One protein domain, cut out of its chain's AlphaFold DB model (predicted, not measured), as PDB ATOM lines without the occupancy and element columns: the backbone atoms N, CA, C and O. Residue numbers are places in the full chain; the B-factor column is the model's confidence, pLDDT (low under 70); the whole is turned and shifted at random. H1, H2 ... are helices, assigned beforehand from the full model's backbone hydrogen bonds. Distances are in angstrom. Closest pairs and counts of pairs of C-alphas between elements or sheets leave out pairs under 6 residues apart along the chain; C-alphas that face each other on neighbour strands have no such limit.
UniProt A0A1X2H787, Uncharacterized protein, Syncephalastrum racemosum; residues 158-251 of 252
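This is residues 158 to 251 of the 252 residues of an uncharacterized protein of Syncephalastrum racemosum (UniProt A0A1X2H787). Two long helices, H3 and H4, make a hairpin that opens like a narrow V away from their link. H1 and H2 lie over one side of this hairpin and H6 over the other, while H5 crosses the last turns of H4 at the open end. The 94 printed residues hold six named helices, H1 to H6 in chain order, and no named strand; the class is all helix. The whole is compact, with a radius of gyration of the C-alphas of 12.4 A and spans of 33 by 25 by 21 A.

H4, residues 206 to 224, is the hub, touching four other helices. With residues 206 to 213 alone it touches H3, residues 186 to 201; the closest C-alphas, of Ala 195 and Ala 209, are 4.9 A apart. They form a helical hairpin at a shallow tilt of 33 degrees, only just short of steep, opposite ways. H5, residues 228 to 237, touches H4's residues 220 to 224 alone and is about perpendicular to H4 at 89 degrees; the closest C-alphas, of Ala 224 and Ala 231, are 5.0 A apart. H1, residues 159 to 164, touches H5, with the C-alphas of Leu 163 and Ala 228 closest at 5.4 A. H2, residues 168 to 174, touches H3's residues 192 to 199 alone, with the C-alphas of Leu 172 and Gln 196 closest at 6.0 A. H6, residues 240 to 249, only just touches H4, with 3 pairs of C-alphas within 8 A, the closest those of Val 216 and Leu 246 at 7.2 A. Every O i to N i+4 pair is within hydrogen-bond range in H1, H2, H4, H5 and H6, and 11 of 12 are in H3.

H4 is 27.3 A long, from C-alpha 206 at (30.578, -1.449, -42.490) to C-alpha 224 at (26.169, 23.880, -51.750). H3 is 22.3 A, H5 14.6 A and H6 14.4 A long; H6 ends with C-alpha 249 at (18.088, 8.801, -53.361).

The C-alphas farthest apart, of Asn 201 and Gly 225, are 34.6 A apart. The printed part has no cut; the link from H2 to H3 is long, the others tight. The pLDDT is under 70 at residues 176 to 180, 202 to 205 and 250 to 251.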
ATOM      1  N   GLY A 158      33.180  19.645 -35.776       76.62
ATOM      2  CA  GLY A 158      31.856  20.104 -36.161       76.62
ATOM      3  C   GLY A 158      31.274  19.252 -37.283       76.62
ATOM      4  O   GLY A 158      31.984  18.565 -38.015       76.62
ATOM      5  N   PHE A 159      29.961  19.354 -37.498       84.69
ATOM      6  CA  PHE A 159      29.348  18.781 -38.703       84.69
ATOM      7  C   PHE A 159      30.016  19.283 -40.002       84.69
ATOM      8  O   PHE A 159      30.104  18.555 -40.986       84.69
ATOM      9  N   GLU A 160      30.543  20.506 -39.981       86.19
ATOM     10  CA  GLU A 160      31.362  21.081 -41.051       86.19
ATOM     11  C   GLU A 160      32.640  20.283 -41.329       86.19
ATOM     12  O   GLU A 160      32.960  20.038 -42.491       86.19
ATOM     13  N   ASP A 161      33.330  19.824 -40.284       85.31
ATOM     14  CA  ASP A 161      34.580  19.073 -40.409       85.31
ATOM     15  C   ASP A 161      34.327  17.694 -41.027       85.31
ATOM     16  O   ASP A 161      35.085  17.251 -41.890       85.31
ATOM     17  N   LEU A 162      33.203  17.054 -40.684       86.94
ATOM     18  CA  LEU A 162      32.739  15.832 -41.351       86.94
ATOM     19  C   LEU A 162      32.468  16.072 -42.848       86.94
ATOM     20  O   LEU A 162      32.764  15.218 -43.685       86.94
ATOM     21  N   LEU A 163      31.906  17.221 -43.224       89.31
ATOM     22  CA  LEU A 163      31.678  17.542 -44.634       89.31
ATOM     23  C   LEU A 163      32.984  17.886 -45.364       89.31
ATOM     24  O   LEU A 163      33.132  17.539 -46.541       89.31
ATOM     25  N   ALA A 164      33.938  18.515 -44.684       88.50
ATOM     26  CA  ALA A 164      35.237  18.876 -45.236       88.50
ATOM     27  C   ALA A 164      36.213  17.688 -45.329       88.50
ATOM     28  O   ALA A 164      37.087  17.698 -46.194       88.50
ATOM     29  N   CYS A 165      36.065  16.654 -44.492       87.00
ATOM     30  CA  CYS A 165      37.034  15.557 -44.413       87.00
ATOM     31  C   CYS A 165      37.170  14.776 -45.733       87.00
ATOM     32  O   CYS A 165      36.184  14.445 -46.385       87.00
ATOM     33  N   GLU A 166      38.391  14.445 -46.154       84.25
ATOM     34  CA  GLU A 166      38.600  13.634 -47.364       84.25
ATOM     35  C   GLU A 166      38.240  12.161 -47.125       84.25
ATOM     36  O   GLU A 166      37.552  11.552 -47.947       84.25
ATOM     37  N   ASP A 167      38.634  11.624 -45.965       87.62
ATOM     38  CA  ASP A 167      38.391  10.242 -45.554       87.62
ATOM     39  C   ASP A 167      37.455  10.173 -44.335       87.62
ATOM     40  O   ASP A 167      37.850  10.404 -43.189       87.62
ATOM     41  N   ILE A 168      36.199   9.795 -44.597       86.00
ATOM     42  CA  ILE A 168      35.150   9.628 -43.580       86.00
ATOM     43  C   ILE A 168      35.509   8.507 -42.595       86.00
ATOM     44  O   ILE A 168      35.141   8.571 -41.425       86.00
ATOM     45  N   VAL A 169      36.223   7.469 -43.036       86.25
ATOM     46  CA  VAL A 169      36.567   6.327 -42.178       86.25
ATOM     47  C   VAL A 169      37.630   6.725 -41.168       86.25
ATOM     48  O   VAL A 169      37.494   6.398 -39.988       86.25
ATOM     49  N   ALA A 170      38.656   7.448 -41.624       85.94
ATOM     50  CA  ALA A 170      39.666   8.025 -40.748       85.94
ATOM     51  C   ALA A 170      39.018   8.982 -39.738       85.94
ATOM     52  O   ALA A 170      39.209   8.816 -38.533       85.94
ATOM     53  N   TYR A 171      38.152   9.882 -40.212       85.75
ATOM     54  CA  TYR A 171      37.422  10.816 -39.358       85.75
ATOM     55  C   TYR A 171      36.591  10.099 -38.279       85.75
ATOM     56  O   TYR A 171      36.738  10.371 -37.091       85.75
ATOM     57  N   LEU A 172      35.767   9.115 -38.655       84.00
ATOM     58  CA  LEU A 172      34.937   8.361 -37.702       84.00
ATOM     59  C   LEU A 172      35.754   7.548 -36.688       84.00
ATOM     60  O   LEU A 172      35.227   7.188 -35.635       84.00
ATOM     61  N   SER A 173      37.012   7.224 -37.002       82.00
ATOM     62  CA  SER A 173      37.917   6.542 -36.073       82.00
ATOM     63  C   SER A 173      38.574   7.485 -35.060       82.00
ATOM     64  O   SER A 173      38.924   7.042 -33.968       82.00
ATOM     65  N   GLU A 174      38.718   8.765 -35.408       80.69
ATOM     66  CA  GLU A 174      39.291   9.803 -34.547       80.69
ATOM     67  C   GLU A 174      38.245  10.384 -33.584       80.69
ATOM     68  O   GLU A 174      38.550  10.677 -32.427       80.69
ATOM     69  N   VAL A 175      36.988  10.487 -34.028       75.38
ATOM     70  CA  VAL A 175      35.880  10.957 -33.189       75.38
ATOM     71  C   VAL A 175      35.518   9.894 -32.147       75.38
ATOM     72  O   VAL A 175      34.962   8.841 -32.467       75.38
ATOM     73  N   ALA A 176      35.812  10.182 -30.875       65.50
ATOM     74  CA  ALA A 176      35.555   9.275 -29.755       65.50
ATOM     75  C   ALA A 176      34.057   9.138 -29.431       65.50
ATOM     76  O   ALA A 176      33.594   8.028 -29.159       65.50
ATOM     77  N   TYR A 177      33.284  10.228 -29.518       66.12
ATOM     78  CA  TYR A 177      31.847  10.217 -29.251       66.12
ATOM     79  C   TYR A 177      31.065  10.878 -30.385       66.12
ATOM     80  O   TYR A 177      31.326  12.002 -30.792       66.12
ATOM     81  N   THR A 178      30.049  10.184 -30.886       65.38
ATOM     82  CA  THR A 178      29.115  10.712 -31.897       65.38
ATOM     83  C   THR A 178      28.285  11.890 -31.398       65.38
ATOM     84  O   THR A 178      27.817  12.684 -32.210       65.38
ATOM     85  N   ASP A 179      28.127  12.021 -30.080       62.09
ATOM     86  CA  ASP A 179      27.496  13.183 -29.453       62.09
ATOM     87  C   ASP A 179      28.383  14.444 -29.520       62.09
ATOM     88  O   ASP A 179      27.881  15.546 -29.300       62.09
ATOM     89  N   ASP A 180      29.665  14.312 -29.896       64.31
ATOM     90  CA  ASP A 180      30.590  15.441 -30.058       64.31
ATOM     91  C   ASP A 180      30.481  16.118 -31.434       64.31
ATOM     92  O   ASP A 180      31.064  17.184 -31.629       64.31
ATOM     93  N   ILE A 181      29.730  15.552 -32.392       74.00
ATOM     94  CA  ILE A 181      29.521  16.192 -33.701       74.00
ATOM     95  C   ILE A 181      28.424  17.245 -33.567       74.00
ATOM     96  O   ILE A 181      27.246  17.037 -33.877       74.00
ATOM     97  N   TYR A 182      28.832  18.406 -33.068       73.88
ATOM     98  CA  TYR A 182      27.936  19.522 -32.811       73.88
ATOM     99  C   TYR A 182      27.328  20.072 -34.109       73.88
ATOM    100  O   TYR A 182      28.005  20.324 -35.111       73.88
ATOM    101  N   GLY A 183      26.013  20.302 -34.068       76.31
ATOM    102  CA  GLY A 183      25.269  20.960 -35.141       76.31
ATOM    103  C   GLY A 183      24.917  20.075 -36.339       76.31
ATOM    104  O   GLY A 183      24.488  20.623 -37.359       76.31
ATOM    105  N   ALA A 184      25.084  18.752 -36.221       83.19
ATOM    106  CA  ALA A 184      24.554  17.795 -37.184       83.19
ATOM    107  C   ALA A 184      23.020  17.673 -37.037       83.19
ATOM    108  O   ALA A 184      22.525  17.537 -35.914       83.19
ATOM    109  N   PRO A 185      22.256  17.694 -38.142       85.25
ATOM    110  CA  PRO A 185      20.827  17.382 -38.129       85.25
ATOM    111  C   PRO A 185      20.564  15.985 -37.540       85.25
ATOM    112  O   PRO A 185      21.380  15.082 -37.753       85.25
ATOM    113  N   PRO A 186      19.438  15.761 -36.836       84.00
ATOM    114  CA  PRO A 186      19.185  14.510 -36.119       84.00
ATOM    115  C   PRO A 186      19.196  13.278 -37.036       84.00
ATOM    116  O   PRO A 186      19.655  12.211 -36.627       84.00
ATOM    117  N   GLN A 187      18.767  13.432 -38.289       86.62
ATOM    118  CA  GLN A 187      18.795  12.372 -39.293       86.62
ATOM    119  C   GLN A 187      20.218  11.996 -39.728       86.62
ATOM    120  O   GLN A 187      20.496  10.841 -40.032       86.62
ATOM    121  N   VAL A 188      21.138  12.961 -39.765       86.25
ATOM    122  CA  VAL A 188      22.541  12.688 -40.101       86.25
ATOM    123  C   VAL A 188      23.286  12.176 -38.872       86.25
ATOM    124  O   VAL A 188      24.108  11.272 -38.981       86.25
ATOM    125  N   ALA A 189      22.951  12.681 -37.685       86.88
ATOM    126  CA  ALA A 189      23.503  12.198 -36.426       86.88
ATOM    127  C   ALA A 189      23.218  10.701 -36.204       86.88
ATOM    128  O   ALA A 189      24.106   9.975 -35.752       86.88
ATOM    129  N   SER A 190      22.023  10.209 -36.555       86.75
ATOM    130  CA  SER A 190      21.708   8.776 -36.475       86.75
ATOM    131  C   SER A 190      22.543   7.936 -37.448       86.75
ATOM    132  O   SER A 190      23.048   6.889 -37.051       86.75
ATOM    133  N   LEU A 191      22.774   8.418 -38.673       85.88
ATOM    134  CA  LEU A 191      23.642   7.750 -39.648       85.88
ATOM    135  C   LEU A 191      25.105   7.723 -39.217       85.88
ATOM    136  O   LEU A 191      25.780   6.715 -39.405       85.88
ATOM    137  N   ILE A 192      25.605   8.809 -38.629       88.44
ATOM    138  CA  ILE A 192      26.967   8.845 -38.090       88.44
ATOM    139  C   ILE A 192      27.085   7.845 -36.931       88.44
ATOM    140  O   ILE A 192      28.059   7.096 -36.875       88.44
ATOM    141  N   LYS A 193      26.073   7.761 -36.055       87.12
ATOM    142  CA  LYS A 193      26.004   6.746 -34.989       87.12
ATOM    143  C   LYS A 193      26.030   5.325 -35.540       87.12
ATOM    144  O   LYS A 193      26.824   4.511 -35.071       87.12
ATOM    145  N   GLU A 194      25.215   5.045 -36.551       86.44
ATOM    146  CA  GLU A 194      25.179   3.748 -37.228       86.44
ATOM    147  C   GLU A 194      26.540   3.414 -37.860       86.44
ATOM    148  O   GLU A 194      27.115   2.362 -37.580       86.44
ATOM    149  N   ALA A 195      27.117   4.344 -38.628       86.25
ATOM    150  CA  ALA A 195      28.411   4.163 -39.278       86.25
ATOM    151  C   ALA A 195      29.545   3.941 -38.267       86.25
ATOM    152  O   ALA A 195      30.360   3.034 -38.444       86.25
ATOM    153  N   GLN A 196      29.586   4.708 -37.173       85.50
ATOM    154  CA  GLN A 196      30.585   4.534 -36.118       85.50
ATOM    155  C   GLN A 196      30.442   3.160 -35.445       85.50
ATOM    156  O   GLN A 196      31.432   2.446 -35.256       85.50
ATOM    157  N   GLN A 197      29.209   2.752 -35.136       84.38
ATOM    158  CA  GLN A 197      28.926   1.460 -34.521       84.38
ATOM    159  C   GLN A 197      29.347   0.294 -35.427       84.38
ATOM    160  O   GLN A 197      29.866  -0.711 -34.935       84.38
ATOM    161  N   GLU A 198      29.157   0.403 -36.739       83.06
ATOM    162  CA  GLU A 198      29.578  -0.626 -37.694       83.06
ATOM    163  C   GLU A 198      31.097  -0.664 -37.906       83.06
ATOM    164  O   GLU A 198      31.674  -1.752 -38.014       83.06
ATOM    165  N   VAL A 199      31.763   0.496 -37.895       82.12
ATOM    166  CA  VAL A 199      33.230   0.597 -37.943       82.12
ATOM    167  C   VAL A 199      33.859  -0.089 -36.727       82.12
ATOM    168  O   VAL A 199      34.811  -0.856 -36.891       82.12
ATOM    169  N   GLN A 200      33.310   0.134 -35.529       79.62
ATOM    170  CA  GLN A 200      33.805  -0.465 -34.285       79.62
ATOM    171  C   GLN A 200      33.486  -1.965 -34.184       79.62
ATOM    172  O   GLN A 200      34.340  -2.748 -33.768       79.62
ATOM    173  N   ASN A 201      32.290  -2.394 -34.603       79.62
ATOM    174  CA  ASN A 201      31.845  -3.785 -34.451       79.62
ATOM    175  C   ASN A 201      32.340  -4.752 -35.542       79.62
ATOM    176  O   ASN A 201      31.981  -5.926 -35.490       79.62
ATOM    177  N   LYS A 202      33.143  -4.297 -36.522       66.69
ATOM    178  CA  LYS A 202      33.665  -5.115 -37.644       66.69
ATOM    179  C   LYS A 202      32.591  -5.984 -38.328       66.69
ATOM    180  O   LYS A 202      32.876  -7.103 -38.747       66.69
ATOM    181  N   LYS A 203      31.352  -5.495 -38.408       66.75
ATOM    182  CA  LYS A 203      30.257  -6.207 -39.080       66.75
ATOM    183  C   LYS A 203      30.375  -6.056 -40.595       66.75
ATOM    184  O   LYS A 203      30.880  -5.044 -41.080       66.75
ATOM    185  N   ASP A 204      29.825  -7.023 -41.324       67.25
ATOM    186  CA  ASP A 204      29.817  -7.066 -42.795       67.25
ATOM    187  C   ASP A 204      29.160  -5.831 -43.442       67.25
ATOM    188  O   ASP A 204      29.457  -5.484 -44.583       67.25
ATOM    189  N   HIS A 205      28.329  -5.102 -42.692       69.25
ATOM    190  CA  HIS A 205      27.637  -3.903 -43.168       69.25
ATOM    191  C   HIS A 205      28.480  -2.626 -43.157       69.25
ATOM    192  O   HIS A 205      28.040  -1.644 -43.744       69.25
ATOM    193  N   LYS A 206      29.715  -2.643 -42.619       77.94
ATOM    194  CA  LYS A 206      30.578  -1.449 -42.490       77.94
ATOM    195  C   LYS A 206      30.617  -0.594 -43.758       77.94
ATOM    196  O   LYS A 206      30.524   0.630 -43.695       77.94
ATOM    197  N   GLN A 207      30.774  -1.231 -44.917       80.81
ATOM    198  CA  GLN A 207      30.845  -0.517 -46.192       80.81
ATOM    199  C   GLN A 207      29.518   0.161 -46.547       80.81
ATOM    200  O   GLN A 207      29.529   1.243 -47.120       80.81
ATOM    201  N   GLN A 208      28.385  -0.421 -46.168       84.88
ATOM    202  CA  GLN A 208      27.057   0.089 -46.479       84.88
ATOM    203  C   GLN A 208      26.721   1.364 -45.696       84.88
ATOM    204  O   GLN A 208      26.215   2.311 -46.296       84.88
ATOM    205  N   ALA A 209      26.995   1.440 -44.386       84.50
ATOM    206  CA  ALA A 209      26.756   2.678 -43.632       84.50
ATOM    207  C   ALA A 209      27.707   3.808 -44.049       84.50
ATOM    208  O   ALA A 209      27.268   4.944 -44.233       84.50
ATOM    209  N   ILE A 210      28.986   3.494 -44.292       87.38
ATOM    210  CA  ILE A 210      29.955   4.475 -44.802       87.38
ATOM    211  C   ILE A 210      29.520   4.989 -46.178       87.38
ATOM    212  O   ILE A 210      29.521   6.195 -46.401       87.38
ATOM    213  N   THR A 211      29.090   4.099 -47.079       89.06
ATOM    214  CA  THR A 211      28.629   4.483 -48.424       89.06
ATOM    215  C   THR A 211      27.389   5.372 -48.351       89.06
ATOM    216  O   THR A 211      27.342   6.403 -49.019       89.06
ATOM    217  N   ARG A 212      26.414   5.041 -47.491       87.44
ATOM    218  CA  ARG A 212      25.235   5.889 -47.240       87.44
ATOM    219  C   ARG A 212      25.641   7.285 -46.768       87.44
ATOM    220  O   ARG A 212      25.211   8.277 -47.353       87.44
ATOM    221  N   LEU A 213      26.520   7.371 -45.771       89.19
ATOM    222  CA  LEU A 213      27.016   8.647 -45.252       89.19
ATOM    223  C   LEU A 213      27.793   9.442 -46.315       89.19
ATOM    224  O   LEU A 213      27.647  10.660 -46.418       89.19
ATOM    225  N   GLN A 214      28.571   8.756 -47.152       90.50
ATOM    226  CA  GLN A 214      29.329   9.365 -48.238       90.50
ATOM    227  C   GLN A 214      28.421   9.927 -49.337       90.50
ATOM    228  O   GLN A 214      28.672  11.029 -49.820       90.50
ATOM    229  N   MET A 215      27.340   9.229 -49.689       90.56
ATOM    230  CA  MET A 215      26.338   9.739 -50.631       90.56
ATOM    231  C   MET A 215      25.619  10.967 -50.077       90.56
ATOM    232  O   MET A 215      25.474  11.962 -50.783       90.56
ATOM    233  N   VAL A 216      25.230  10.934 -48.800       90.62
ATOM    234  CA  VAL A 216      24.599  12.082 -48.131       90.62
ATOM    235  C   VAL A 216      25.529  13.291 -48.159       90.62
ATOM    236  O   VAL A 216      25.118  14.377 -48.563       90.62
ATOM    237  N   ARG A 217      26.808  13.093 -47.824       91.06
ATOM    238  CA  ARG A 217      27.835  14.135 -47.916       91.06
ATOM    239  C   ARG A 217      27.950  14.695 -49.334       91.06
ATOM    240  O   ARG A 217      27.939  15.911 -49.504       91.06
ATOM    241  N   GLN A 218      28.068  13.832 -50.343       91.25
ATOM    242  CA  GLN A 218      28.184  14.257 -51.742       91.25
ATOM    243  C   GLN A 218      26.968  15.060 -52.194       91.25
ATOM    244  O   GLN A 218      27.124  16.058 -52.891       91.25
ATOM    245  N   HIS A 219      25.769  14.661 -51.772       91.00
ATOM    246  CA  HIS A 219      24.548  15.368 -52.125       91.00
ATOM    247  C   HIS A 219      24.493  16.760 -51.480       91.00
ATOM    248  O   HIS A 219      24.236  17.743 -52.172       91.00
ATOM    249  N   LEU A 220      24.813  16.861 -50.186       90.06
ATOM    250  CA  LEU A 220      24.858  18.140 -49.469       90.06
ATOM    251  C   LEU A 220      25.920  19.085 -50.049       90.06
ATOM    252  O   LEU A 220      25.640  20.255 -50.303       90.06
ATOM    253  N   LEU A 221      27.125  18.579 -50.328       92.00
ATOM    254  CA  LEU A 221      28.176  19.369 -50.974       92.00
ATOM    255  C   LEU A 221      27.791  19.767 -52.402       92.00
ATOM    256  O   LEU A 221      28.061  20.892 -52.813       92.00
ATOM    257  N   GLY A 222      27.131  18.881 -53.151       90.94
ATOM    258  CA  GLY A 222      26.645  19.165 -54.499       90.94
ATOM    259  C   GLY A 222      25.643  20.319 -54.529       90.94
ATOM    260  O   GLY A 222      25.777  21.221 -55.354       90.94
ATOM    261  N   GLN A 223      24.693  20.346 -53.588       88.69
ATOM    262  CA  GLN A 223      23.725  21.441 -53.452       88.69
ATOM    263  C   GLN A 223      24.382  22.769 -53.038       88.69
ATOM    264  O   GLN A 223      23.953  23.840 -53.476       88.69
ATOM    265  N   ALA A 224      25.447  22.708 -52.238       89.19
ATOM    266  CA  ALA A 224      26.169  23.880 -51.750       89.19
ATOM    267  C   ALA A 224      27.272  24.395 -52.695       89.19
ATOM    268  O   ALA A 224      27.913  25.404 -52.394       89.19
ATOM    269  N   GLY A 225      27.514  23.725 -53.828       89.25
ATOM    270  CA  GLY A 225      28.588  24.080 -54.760       89.25
ATOM    271  C   GLY A 225      29.994  23.722 -54.259       89.25
ATOM    272  O   GLY A 225      30.958  24.382 -54.631       89.25
ATOM    273  N   GLY A 226      30.111  22.700 -53.410       88.00
ATOM    274  CA  GLY A 226      31.373  22.208 -52.845       88.00
ATOM    275  C   GLY A 226      31.816  22.899 -51.552       88.00
ATOM    276  O   GLY A 226      32.843  22.527 -50.993       88.00
ATOM    277  N   ASP A 227      31.053  23.874 -51.058       90.38
ATOM    278  CA  ASP A 227      31.350  24.597 -49.820       90.38
ATOM    279  C   ASP A 227      30.732  23.880 -48.601       90.38
ATOM    280  O   ASP A 227      29.507  23.790 -48.463       90.38
ATOM    281  N   ALA A 228      31.589  23.365 -47.713       88.38
ATOM    282  CA  ALA A 228      31.191  22.629 -46.511       88.38
ATOM    283  C   ALA A 228      30.406  23.497 -45.511       88.38
ATOM    284  O   ALA A 228      29.434  23.021 -44.918       88.38
ATOM    285  N   THR A 229      30.760  24.779 -45.374       88.62
ATOM    286  CA  THR A 229      30.074  25.724 -44.483       88.62
ATOM    287  C   THR A 229      28.648  25.957 -44.943       88.62
ATOM    288  O   THR A 229      27.696  25.901 -44.161       88.62
ATOM    289  N   ARG A 230      28.479  26.184 -46.248       87.75
ATOM    290  CA  ARG A 230      27.157  26.373 -46.851       87.75
ATOM    291  C   ARG A 230      26.314  25.110 -46.772       87.75
ATOM    292  O   ARG A 230      25.141  25.212 -46.421       87.75
ATOM    293  N   ALA A 231      26.901  23.943 -47.023       89.94
ATOM    294  CA  ALA A 231      26.213  22.661 -46.895       89.94
ATOM    295  C   ALA A 231      25.708  22.425 -45.461       89.94
ATOM    296  O   ALA A 231      24.549  22.054 -45.274       89.94
ATOM    297  N   ALA A 232      26.527  22.719 -44.445       88.44
ATOM    298  CA  ALA A 232      26.133  22.609 -43.040       88.44
ATOM    299  C   ALA A 232      25.022  23.597 -42.645       88.44
ATOM    300  O   ALA A 232      24.150  23.277 -41.836       88.44
ATOM    301  N   GLN A 233      25.031  24.810 -43.199       88.81
ATOM    302  CA  GLN A 233      23.956  25.779 -42.968       88.81
ATOM    303  C   GLN A 233      22.654  25.351 -43.653       88.81
ATOM    304  O   GLN A 233      21.595  25.386 -43.027       88.81
ATOM    305  N   GLN A 234      22.732  24.901 -44.907       88.81
ATOM    306  CA  GLN A 234      21.579  24.419 -45.667       88.81
ATOM    307  C   GLN A 234      20.931  23.216 -44.988       88.81
ATOM    308  O   GLN A 234      19.720  23.224 -44.776       88.81
ATOM    309  N   SER A 235      21.725  22.240 -44.541       88.00
ATOM    310  CA  SER A 235      21.216  21.045 -43.867       88.00
ATOM    311  C   SER A 235      20.424  21.371 -42.596       88.00
ATOM    312  O   SER A 235      19.464  20.685 -42.266       88.00
ATOM    313  N   ARG A 236      20.778  22.447 -41.882       84.94
ATOM    314  CA  ARG A 236      20.028  22.900 -40.695       84.94
ATOM    315  C   ARG A 236      18.670  23.513 -41.037       84.94
ATOM    316  O   ARG A 236      17.804  23.570 -40.174       84.94
ATOM    317  N   SER A 237      18.498  23.991 -42.269       86.50
ATOM    318  CA  SER A 237      17.250  24.587 -42.759       86.50
ATOM    319  C   SER A 237      16.330  23.603 -43.490       86.50
ATOM    320  O   SER A 237      15.184  23.951 -43.772       86.50
ATOM    321  N   MET A 238      16.814  22.393 -43.790       87.75
ATOM    322  CA  MET A 238      16.046  21.350 -44.474       87.75
ATOM    323  C   MET A 238      14.939  20.792 -43.581       87.75
ATOM    324  O   MET A 238      15.131  20.602 -42.378       87.75
ATOM    325  N   ARG A 239      13.781  20.511 -44.184       90.62
ATOM    326  CA  ARG A 239      12.659  19.863 -43.499       90.62
ATOM    327  C   ARG A 239      12.829  18.350 -43.508       90.62
ATOM    328  O   ARG A 239      13.582  17.802 -44.309       90.62
ATOM    329  N   ASP A 240      12.075  17.672 -42.651       87.38
ATOM    330  CA  ASP A 240      12.092  16.208 -42.566       87.38
ATOM    331  C   ASP A 240      11.740  15.545 -43.914       87.38
ATOM    332  O   ASP A 240      12.389  14.579 -44.308       87.38
ATOM    333  N   ASP A 241      10.812  16.124 -44.684       89.31
ATOM    334  CA  ASP A 241      10.462  15.636 -46.029       89.31
ATOM    335  C   ASP A 241      11.631  15.730 -47.027       89.31
ATOM    336  O   ASP A 241      11.764  14.893 -47.925       89.31
ATOM    337  N   ASP A 242      12.475  16.758 -46.895       87.69
ATOM    338  CA  ASP A 242      13.643  16.960 -47.758       87.69
ATOM    339  C   ASP A 242      14.731  15.932 -47.421       87.69
ATOM    340  O   ASP A 242      15.389  15.387 -48.312       87.69
ATOM    341  N   TRP A 243      14.880  15.621 -46.131       87.75
ATOM    342  CA  TRP A 243      15.749  14.552 -45.650       87.75
ATOM    343  C   TRP A 243      15.307  13.187 -46.164       87.75
ATOM    344  O   TRP A 243      16.126  12.442 -46.701       87.75
ATOM    345  N   ASP A 244      14.016  12.876 -46.077       86.25
ATOM    346  CA  ASP A 244      13.465  11.621 -46.586       86.25
ATOM    347  C   ASP A 244      13.702  11.458 -48.089       86.25
ATOM    348  O   ASP A 244      14.053  10.371 -48.555       86.25
ATOM    349  N   GLN A 245      13.548  12.532 -48.867       86.19
ATOM    350  CA  GLN A 245      13.858  12.516 -50.296       86.19
ATOM    351  C   GLN A 245      15.340  12.245 -50.557       86.19
ATOM    352  O   GLN A 245      15.671  11.430 -51.422       86.19
ATOM    353  N   LEU A 246      16.227  12.880 -49.792       85.75
ATOM    354  CA  LEU A 246      17.672  12.702 -49.909       85.75
ATOM    355  C   LEU A 246      18.087  11.267 -49.558       85.75
ATOM    356  O   LEU A 246      18.869  10.653 -50.286       85.75
ATOM    357  N   PHE A 247      17.517  10.678 -48.505       82.56
ATOM    358  CA  PHE A 247      17.825   9.297 -48.125       82.56
ATOM    359  C   PHE A 247      17.254   8.260 -49.087       82.56
ATOM    360  O   PHE A 247      17.925   7.267 -49.361       82.56
ATOM    361  N   ARG A 248      16.069   8.503 -49.661       83.12
ATOM    362  CA  ARG A 248      15.521   7.665 -50.744       83.12
ATOM    363  C   ARG A 248      16.430   7.640 -51.971       83.12
ATOM    364  O   ARG A 248      16.534   6.611 -52.623       83.12
ATOM    365  N   GLN A 249      17.096   8.751 -52.281       75.38
ATOM    366  CA  GLN A 249      18.088   8.801 -53.361       75.38
ATOM    367  C   GLN A 249      19.405   8.105 -52.983       75.38
ATOM    368  O   GLN A 249      20.088   7.574 -53.853       75.38
ATOM    369  N   ALA A 250      19.742   8.073 -51.692       66.69
ATOM    370  CA  ALA A 250      20.942   7.441 -51.143       66.69
ATOM    371  C   ALA A 250      20.755   5.947 -50.783       66.69
ATOM    372  O   ALA A 250      21.594   5.381 -50.086       66.69
ATOM    373  N   THR A 251      19.672   5.284 -51.201       58.34
ATOM    374  CA  THR A 251      19.459   3.844 -50.964       58.34
ATOM    375  C   THR A 251      19.273   3.106 -52.288       58.34
ATOM    376  O   THR A 251      18.202   3.158 -52.884       58.34
TER     377      THR A 251